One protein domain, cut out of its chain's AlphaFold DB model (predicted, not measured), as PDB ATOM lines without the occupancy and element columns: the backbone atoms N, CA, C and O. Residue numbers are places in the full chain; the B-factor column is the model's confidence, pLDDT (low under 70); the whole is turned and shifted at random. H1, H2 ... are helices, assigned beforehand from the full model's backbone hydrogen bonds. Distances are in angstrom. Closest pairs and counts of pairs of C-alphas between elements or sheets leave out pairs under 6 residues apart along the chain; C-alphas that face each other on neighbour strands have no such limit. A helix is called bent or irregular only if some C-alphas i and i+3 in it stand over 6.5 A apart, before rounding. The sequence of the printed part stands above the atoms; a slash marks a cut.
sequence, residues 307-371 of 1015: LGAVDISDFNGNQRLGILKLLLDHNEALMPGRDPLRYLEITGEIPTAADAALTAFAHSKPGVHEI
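This is residues 307 to 371 of the 1015 residues of an uncharacterized protein of Pseudomonas sp. HMWF005 (UniProt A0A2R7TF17). What shape is it? H1 and H3 run side by side the same way, with short H2 and H4 on different sides of H1. What builds it? It is all helix, 65 printed residues with four named helices, H1 to H4, and no named strand. It is compact, with a radius of gyration of the C-alphas of 11.4 A and spans of 30 by 25 by 17 A.

Where is H1? H1, residues 317 to 330, is 20.1 A long and begins at C-alpha (157.229, 299.000, 165.825). What follows? H2 is residues 340 to 343, H3 352 to 363, and H4 368 to 371, ending at C-alpha (143.228, 299.430, 158.309).

What touches? H3 touches H1 with residues 358 to 363 alone, the C-alphas of Leu 327 and Ala 362 closest at 5.0 A. Their tilt, 33 degrees, is only just shallow. What of the backbones? Every O i to N i+4 pair is within hydrogen-bond range in H1; H3, irregular with C-alphas 353 and 356 lying 7.5 A apart, has 6 of 8.

Any cut? The printed part has no cut. Low confidence? No printed residue is under 70.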
ATOM      1  N   LEU A 307     147.348 304.958 155.938       96.00
ATOM      2  CA  LEU A 307     146.169 305.092 156.795       96.00
ATOM      3  C   LEU A 307     145.598 306.506 156.638       96.00
ATOM      4  O   LEU A 307     146.180 307.499 157.086       96.00
ATOM      5  N   GLY A 308     144.481 306.612 155.916       93.06
ATOM      6  CA  GLY A 308     143.935 307.895 155.480       93.06
ATOM      7  C   GLY A 308     144.916 308.648 154.573       93.06
ATOM      8  O   GLY A 308     145.220 308.215 153.461       93.06
ATOM      9  N   ALA A 309     145.409 309.800 155.033       91.81
ATOM     10  CA  ALA A 309     146.379 310.616 154.296       91.81
ATOM     11  C   ALA A 309     147.847 310.335 154.670       91.81
ATOM     12  O   ALA A 309     148.737 310.874 154.012       91.81
ATOM     13  N   VAL A 310     148.107 309.517 155.694       96.56
ATOM     14  CA  VAL A 310     149.446 309.311 156.263       96.56
ATOM     15  C   VAL A 310     150.063 308.022 155.735       96.56
ATOM     16  O   VAL A 310     149.437 306.968 155.810       96.56
ATOM     17  N   ASP A 311     151.288 308.114 155.223       96.31
ATOM     18  CA  ASP A 311     152.135 306.963 154.897       96.31
ATOM     19  C   ASP A 311     152.917 306.537 156.147       96.31
ATOM     20  O   ASP A 311     153.606 307.354 156.762       96.31
ATOM     21  N   ILE A 312     152.766 305.274 156.538       94.88
ATOM     22  CA  ILE A 312     153.357 304.681 157.741       94.88
ATOM     23  C   ILE A 312     154.428 303.632 157.412       94.88
ATOM     24  O   ILE A 312     154.870 302.901 158.301       94.88
ATOM     25  N   SER A 313     154.850 303.530 156.149       90.81
ATOM     26  CA  SER A 313     155.800 302.508 155.692       90.81
ATOM     27  C   SER A 313     157.111 302.540 156.488       90.81
ATOM     28  O   SER A 313     157.564 301.496 156.962       90.81
ATOM     29  N   ASP A 314     157.636 303.740 156.757       89.69
ATOM     30  CA  ASP A 314     158.889 303.969 157.494       89.69
ATOM     31  C   ASP A 314     158.733 303.958 159.029       89.69
ATOM     32  O   ASP A 314     159.696 304.190 159.764       89.69
ATOM     33  N   PHE A 315     157.524 303.717 159.546       92.44
ATOM     34  CA  PHE A 315     157.270 303.790 160.983       92.44
ATOM     35  C   PHE A 315     157.779 302.529 161.680       92.44
ATOM     36  O   PHE A 315     157.520 301.402 161.244       92.44
ATOM     37  N   ASN A 316     158.458 302.720 162.811       90.44
ATOM     38  CA  ASN A 316     158.983 301.623 163.619       90.44
ATOM     39  C   ASN A 316     157.874 300.918 164.429       90.44
ATOM     40  O   ASN A 316     156.736 301.382 164.508       90.44
ATOM     41  N   GLY A 317     158.208 299.796 165.075       89.19
ATOM     42  CA  GLY A 317     157.229 299.000 165.825       89.19
ATOM     43  C   GLY A 317     156.534 299.747 166.974       89.19
ATOM     44  O   GLY A 317     155.341 299.556 167.199       89.19
ATOM     45  N   ASN A 318     157.225 300.655 167.673       91.44
ATOM     46  CA  ASN A 318     156.599 301.443 168.741       91.44
ATOM     47  C   ASN A 318     155.583 302.452 168.187       91.44
ATOM     48  O   ASN A 318     154.540 302.697 168.796       91.44
ATOM     49  N   GLN A 319     155.875 302.995 167.005       94.62
ATOM     50  CA  GLN A 319     154.978 303.906 166.312       94.62
ATOM     51  C   GLN A 319     153.745 303.186 165.759       94.62
ATOM     52  O   GLN A 319     152.614 303.638 165.932       94.62
ATOM     53  N   ARG A 320     153.946 302.007 165.161       93.88
ATOM     54  CA  ARG A 320     152.857 301.147 164.677       93.88
ATOM     55  C   ARG A 320     151.943 300.675 165.809       93.88
ATOM     56  O   ARG A 320     150.730 300.665 165.627       93.88
ATOM     57  N   LEU A 321     152.502 300.356 166.980       94.75
ATOM     58  CA  LEU A 321     151.719 300.041 168.177       94.75
ATOM     59  C   LEU A 321     150.863 301.232 168.628       94.75
ATOM     60  O   LEU A 321     149.685 301.051 168.928       94.75
ATOM     61  N   GLY A 322     151.428 302.446 168.642       94.62
ATOM     62  CA  GLY A 322     150.690 303.667 168.988       94.62
ATOM     63  C   GLY A 322     149.511 303.920 168.053       94.62
ATOM     64  O   GLY A 322     148.406 304.207 168.510       94.62
ATOM     65  N   ILE A 323     149.722 303.727 166.750       95.31
ATOM     66  CA  ILE A 323     148.670 303.834 165.733       95.31
ATOM     67  C   ILE A 323     147.591 302.770 165.928       95.31
ATOM     68  O   ILE A 323     146.407 303.098 165.927       95.31
ATOM     69  N   LEU A 324     147.978 301.501 166.096       95.69
ATOM     70  CA  LEU A 324     147.022 300.418 166.319       95.69
ATOM     71  C   LEU A 324     146.159 300.716 167.548       95.69
ATOM     72  O   LEU A 324     144.936 300.628 167.470       95.69
ATOM     73  N   LYS A 325     146.786 301.126 168.654       94.25
ATOM     74  CA  LYS A 325     146.083 301.493 169.882       94.25
ATOM     75  C   LYS A 325     145.091 302.637 169.655       94.25
ATOM     76  O   LYS A 325     143.933 302.503 170.038       94.25
ATOM     77  N   LEU A 326     145.505 303.709 168.974       94.75
ATOM     78  CA  LEU A 326     144.626 304.828 168.617       94.75
ATOM     79  C   LEU A 326     143.396 304.362 167.822       94.75
ATOM     80  O   LEU A 326     142.273 304.768 168.116       94.75
ATOM     81  N   LEU A 327     143.598 303.498 166.823       95.50
ATOM     82  CA  LEU A 327     142.514 302.966 165.995       95.50
ATOM     83  C   LEU A 327     141.532 302.122 166.818       95.50
ATOM     84  O   LEU A 327     140.319 302.292 166.682       95.50
ATOM     85  N   LEU A 328     142.045 301.241 167.680       94.75
ATOM     86  CA  LEU A 328     141.227 300.367 168.525       94.75
ATOM     87  C   LEU A 328     140.482 301.143 169.622       94.75
ATOM     88  O   LEU A 328     139.331 300.826 169.909       94.75
ATOM     89  N   ASP A 329     141.094 302.179 170.202       93.00
ATOM     90  CA  ASP A 329     140.476 303.016 171.240       93.00
ATOM     91  C   ASP A 329     139.325 303.883 170.691       93.00
ATOM     92  O   ASP A 329     138.392 304.209 171.423       93.00
ATOM     93  N   HIS A 330     139.340 304.225 169.397       94.19
ATOM     94  CA  HIS A 330     138.273 305.006 168.755       94.19
ATOM     95  C   HIS A 330     137.242 304.171 167.978       94.19
ATOM     96  O   HIS A 330     136.216 304.717 167.549       94.19
ATOM     97  N   ASN A 331     137.463 302.861 167.816       94.06
ATOM     98  CA  ASN A 331     136.559 301.976 167.085       94.06
ATOM     99  C   ASN A 331     136.404 300.590 167.739       94.06
ATOM    100  O   ASN A 331     136.965 299.594 167.286       94.06
ATOM    101  N   GLU A 332     135.543 300.518 168.757       91.62
ATOM    102  CA  GLU A 332     135.195 299.276 169.470       91.62
ATOM    103  C   GLU A 332     134.629 298.173 168.554       91.62
ATOM    104  O   GLU A 332     134.726 296.994 168.877       91.62
ATOM    105  N   ALA A 333     134.072 298.519 167.386       93.06
ATOM    106  CA  ALA A 333     133.516 297.532 166.458       93.06
ATOM    107  C   ALA A 333     134.586 296.637 165.804       93.06
ATOM    108  O   ALA A 333     134.249 295.563 165.310       93.06
ATOM    109  N   LEU A 334     135.858 297.059 165.798       94.00
ATOM    110  CA  LEU A 334     136.969 296.248 165.281       94.00
ATOM    111  C   LEU A 334     137.268 295.051 166.187       94.00
ATOM    112  O   LEU A 334     137.638 293.985 165.700       94.00
ATOM    113  N   MET A 335     137.112 295.240 167.497       94.88
ATOM    114  CA  MET A 335     137.368 294.231 168.516       94.88
ATOM    115  C   MET A 335     136.369 294.374 169.677       94.88
ATOM    116  O   MET A 335     136.708 294.939 170.718       94.88
ATOM    117  N   PRO A 336     135.128 293.889 169.518       94.00
ATOM    118  CA  PRO A 336     134.062 294.101 170.498       94.00
ATOM    119  C   PRO A 336     134.308 293.443 171.866       94.00
ATOM    120  O   PRO A 336     133.660 293.801 172.846       94.00
ATOM    121  N   GLY A 337     135.198 292.455 171.948       91.31
ATOM    122  CA  GLY A 337     135.633 291.808 173.182       91.31
ATOM    123  C   GLY A 337     136.782 292.524 173.894       91.31
ATOM    124  O   GLY A 337     137.070 292.176 175.038       91.31
ATOM    125  N   ARG A 338     137.424 293.506 173.248       92.38
ATOM    126  CA  ARG A 338     138.564 294.245 173.797       92.38
ATOM    127  C   ARG A 338     138.154 295.076 175.007       92.38
ATOM    128  O   ARG A 338     137.269 295.917 174.906       92.38
ATOM    129  N   ASP A 339     138.877 294.913 176.114       90.00
ATOM    130  CA  ASP A 339     138.824 295.824 177.262       90.00
ATOM    131  C   ASP A 339     139.969 296.855 177.181       90.00
ATOM    132  O   ASP A 339     141.126 296.490 177.420       90.00
ATOM    133  N   PRO A 340     139.694 298.139 176.875       86.94
ATOM    134  CA  PRO A 340     140.729 299.169 176.793       86.94
ATOM    135  C   PRO A 340     141.463 299.404 178.121       86.94
ATOM    136  O   PRO A 340     142.629 299.807 178.114       86.94
ATOM    137  N   LEU A 341     140.813 299.138 179.266       89.06
ATOM    138  CA  LEU A 341     141.403 299.360 180.591       89.06
ATOM    139  C   LEU A 341     142.574 298.414 180.863       89.06
ATOM    140  O   LEU A 341     143.507 298.779 181.581       89.06
ATOM    141  N   ARG A 342     142.572 297.227 180.242       87.50
ATOM    142  CA  ARG A 342     143.666 296.252 180.333       87.50
ATOM    143  C   ARG A 342     144.985 296.783 179.760       87.50
ATOM    144  O   ARG A 342     146.043 296.293 180.142       87.50
ATOM    145  N   TYR A 343     144.938 297.780 178.875       88.50
ATOM    146  CA  TYR A 343     146.099 298.256 178.115       88.50
ATOM    147  C   TYR A 343     146.465 299.716 178.395       88.50
ATOM    148  O   TYR A 343     147.151 300.342 177.589       88.50
ATOM    149  N   LEU A 344     146.024 300.279 179.524       86.69
ATOM    150  CA  LEU A 344     146.331 301.669 179.892       86.69
ATOM    151  C   LEU A 344     147.837 301.940 180.002       86.69
ATOM    152  O   LEU A 344     148.295 303.020 179.641       86.69
ATOM    153  N   GLU A 345     148.604 300.958 180.479       83.31
ATOM    154  CA  GLU A 345     150.061 301.072 180.637       83.31
ATOM    155  C   GLU A 345     150.825 300.830 179.326       83.31
ATOM    156  O   GLU A 345     151.998 301.192 179.210       83.31
ATOM    157  N   ILE A 346     150.166 300.254 178.315       83.06
ATOM    158  CA  ILE A 346     150.764 300.062 176.997       83.06
ATOM    159  C   ILE A 346     150.681 301.384 176.250       83.06
ATOM    160  O   ILE A 346     149.639 301.780 175.725       83.06
ATOM    161  N   THR A 347     151.820 302.061 176.192       77.75
ATOM    162  CA  THR A 347     151.970 303.308 175.453       77.75
ATOM    163  C   THR A 347     152.753 303.048 174.173       77.75
ATOM    164  O   THR A 347     153.801 302.402 174.177       77.75
ATOM    165  N   GLY A 348     152.203 303.509 173.053       84.38
ATOM    166  CA  GLY A 348     152.936 303.637 171.799       84.38
ATOM    167  C   GLY A 348     153.287 305.098 171.539       84.38
ATOM    168  O   GLY A 348     152.912 305.987 172.303       84.38
ATOM    169  N   GLU A 349     153.995 305.353 170.448       91.50
ATOM    170  CA  GLU A 349     154.365 306.710 170.041       91.50
ATOM    171  C   GLU A 349     153.613 307.094 168.766       91.50
ATOM    172  O   GLU A 349     153.527 306.302 167.838       91.50
ATOM    173  N   ILE A 350     153.077 308.308 168.675       91.38
ATOM    174  CA  ILE A 350     152.533 308.820 167.413       91.38
ATOM    175  C   ILE A 350     153.363 310.043 167.024       91.38
ATOM    176  O   ILE A 350     153.437 310.993 167.807       91.38
ATOM    177  N   PRO A 351     154.013 310.051 165.843       93.06
ATOM    178  CA  PRO A 351     154.778 311.208 165.400       93.06
ATOM    179  C   PRO A 351     153.907 312.464 165.352       93.06
ATOM    180  O   PRO A 351     152.854 312.468 164.716       93.06
ATOM    181  N   THR A 352     154.375 313.561 165.952       92.00
ATOM    182  CA  THR A 352     153.605 314.815 166.070       92.00
ATOM    183  C   THR A 352     153.113 315.347 164.720       92.00
ATOM    184  O   THR A 352     152.026 315.908 164.633       92.00
ATOM    185  N   ALA A 353     153.887 315.142 163.648       91.69
ATOM    186  CA  ALA A 353     153.512 315.559 162.296       91.69
ATOM    187  C   ALA A 353     152.339 314.752 161.699       91.69
ATOM    188  O   ALA A 353     151.650 315.252 160.813       91.69
ATOM    189  N   ALA A 354     152.117 313.522 162.168       93.75
ATOM    190  CA  ALA A 354     151.068 312.621 161.689       93.75
ATOM    191  C   ALA A 354     149.842 312.566 162.621       93.75
ATOM    192  O   ALA A 354     148.762 312.171 162.183       93.75
ATOM    193  N   ASP A 355     149.999 312.988 163.878       93.31
ATOM    194  CA  ASP A 355     149.024 312.835 164.963       93.31
ATOM    195  C   ASP A 355     147.615 313.345 164.623       93.31
ATOM    196  O   ASP A 355     146.645 312.589 164.687       93.31
ATOM    197  N   ALA A 356     147.492 314.593 164.161       95.62
ATOM    198  CA  ALA A 356     146.191 315.182 163.837       95.62
ATOM    199  C   ALA A 356     145.461 314.425 162.710       95.62
ATOM    200  O   ALA A 356     144.244 314.239 162.765       95.62
ATOM    201  N   ALA A 357     146.198 313.973 161.691       96.38
ATOM    202  CA  ALA A 357     145.628 313.261 160.552       96.38
ATOM    203  C   ALA A 357     145.221 311.825 160.920       96.38
ATOM    204  O   ALA A 357     144.138 311.383 160.538       96.38
ATOM    205  N   LEU A 358     146.052 311.122 161.694       96.69
ATOM    206  CA  LEU A 358     145.755 309.775 162.188       96.69
ATOM    207  C   LEU A 358     144.595 309.780 163.188       96.69
ATOM    208  O   LEU A 358     143.734 308.909 163.119       96.69
ATOM    209  N   THR A 359     144.515 310.791 164.054       96.31
ATOM    210  CA  THR A 359     143.400 310.972 164.997       96.31
ATOM    211  C   THR A 359     142.092 311.252 164.262       96.31
ATOM    212  O   THR A 359     141.073 310.626 164.549       96.31
ATOM    213  N   ALA A 360     142.107 312.128 163.250       96.44
ATOM    214  CA  ALA A 360     140.936 312.363 162.405       96.44
ATOM    215  C   ALA A 360     140.498 311.091 161.655       96.44
ATOM    216  O   ALA A 360     139.303 310.799 161.586       96.44
ATOM    217  N   PHE A 361     141.456 310.313 161.135       97.38
ATOM    218  CA  PHE A 361     141.179 309.023 160.508       97.38
ATOM    219  C   PHE A 361     140.563 308.039 161.510       97.38
ATOM    220  O   PHE A 361     139.502 307.493 161.229       97.38
ATOM    221  N   ALA A 362     141.129 307.883 162.708       96.38
ATOM    222  CA  ALA A 362     140.583 307.016 163.752       96.38
ATOM    223  C   ALA A 362     139.150 307.415 164.161       96.38
ATOM    224  O   ALA A 362     138.265 306.562 164.235       96.38
ATOM    225  N   HIS A 363     138.876 308.716 164.325       96.19
ATOM    226  CA  HIS A 363     137.532 309.230 164.622       96.19
ATOM    227  C   HIS A 363     136.500 308.960 163.523       96.19
ATOM    228  O   HIS A 363     135.306 308.884 163.824       96.19
ATOM    229  N   SER A 364     136.934 308.799 162.269       95.88
ATOM    230  CA  SER A 364     136.039 308.433 161.166       95.88
ATOM    231  C   SER A 364     135.541 306.982 161.235       95.88
ATOM    232  O   SER A 364     134.605 306.641 160.519       95.88
ATOM    233  N   LYS A 365     136.112 306.159 162.134       95.88
ATOM    234  CA  LYS A 365     135.808 304.731 162.328       95.88
ATOM    235  C   LYS A 365     135.952 303.913 161.035       95.88
ATOM    236  O   LYS A 365     134.967 303.346 160.560       95.88
ATOM    237  N   PRO A 366     137.171 303.847 160.472       95.94
ATOM    238  CA  PRO A 366     137.425 303.154 159.215       95.94
ATOM    239  C   PRO A 366     137.113 301.659 159.331       95.94
ATOM    240  O   PRO A 366     137.215 301.065 160.411       95.94
ATOM    241  N   GLY A 367     136.723 301.053 158.209       94.75
ATOM    242  CA  GLY A 367     136.454 299.620 158.128       94.75
ATOM    243  C   GLY A 367     137.729 298.775 158.227       94.75
ATOM    244  O   GLY A 367     138.836 299.255 157.994       94.75
ATOM    245  N   VAL A 368     137.581 297.475 158.516       96.12
ATOM    246  CA  VAL A 368     138.724 296.558 158.712       96.12
ATOM    247  C   VAL A 368     139.686 296.534 157.513       96.12
ATOM    248  O   VAL A 368     140.898 296.549 157.702       96.12
ATOM    249  N   HIS A 369     139.159 296.582 156.283       95.06
ATOM    250  CA  HIS A 369     139.943 296.550 155.040       95.06
ATOM    251  C   HIS A 369     140.645 297.876 154.706       95.06
ATOM    252  O   HIS A 369     141.493 297.908 153.819       95.06
ATOM    253  N   GLU A 370     140.295 298.969 155.387       95.38
ATOM    254  CA  GLU A 370     141.001 300.253 155.272       95.38
ATOM    255  C   GLU A 370     142.182 300.338 156.247       95.38
ATOM    256  O   GLU A 370     143.067 301.176 156.079       95.38
ATOM    257  N   ILE A 371     142.196 299.477 157.269       97.44
ATOM    258  CA  ILE A 371     143.228 299.430 158.309       97.44
ATOM    259  C   ILE A 371     144.225 298.309 158.035       97.44
ATOM    260  O   ILE A 371     145.430 298.511 158.170       97.44
TER     261      ILE A 371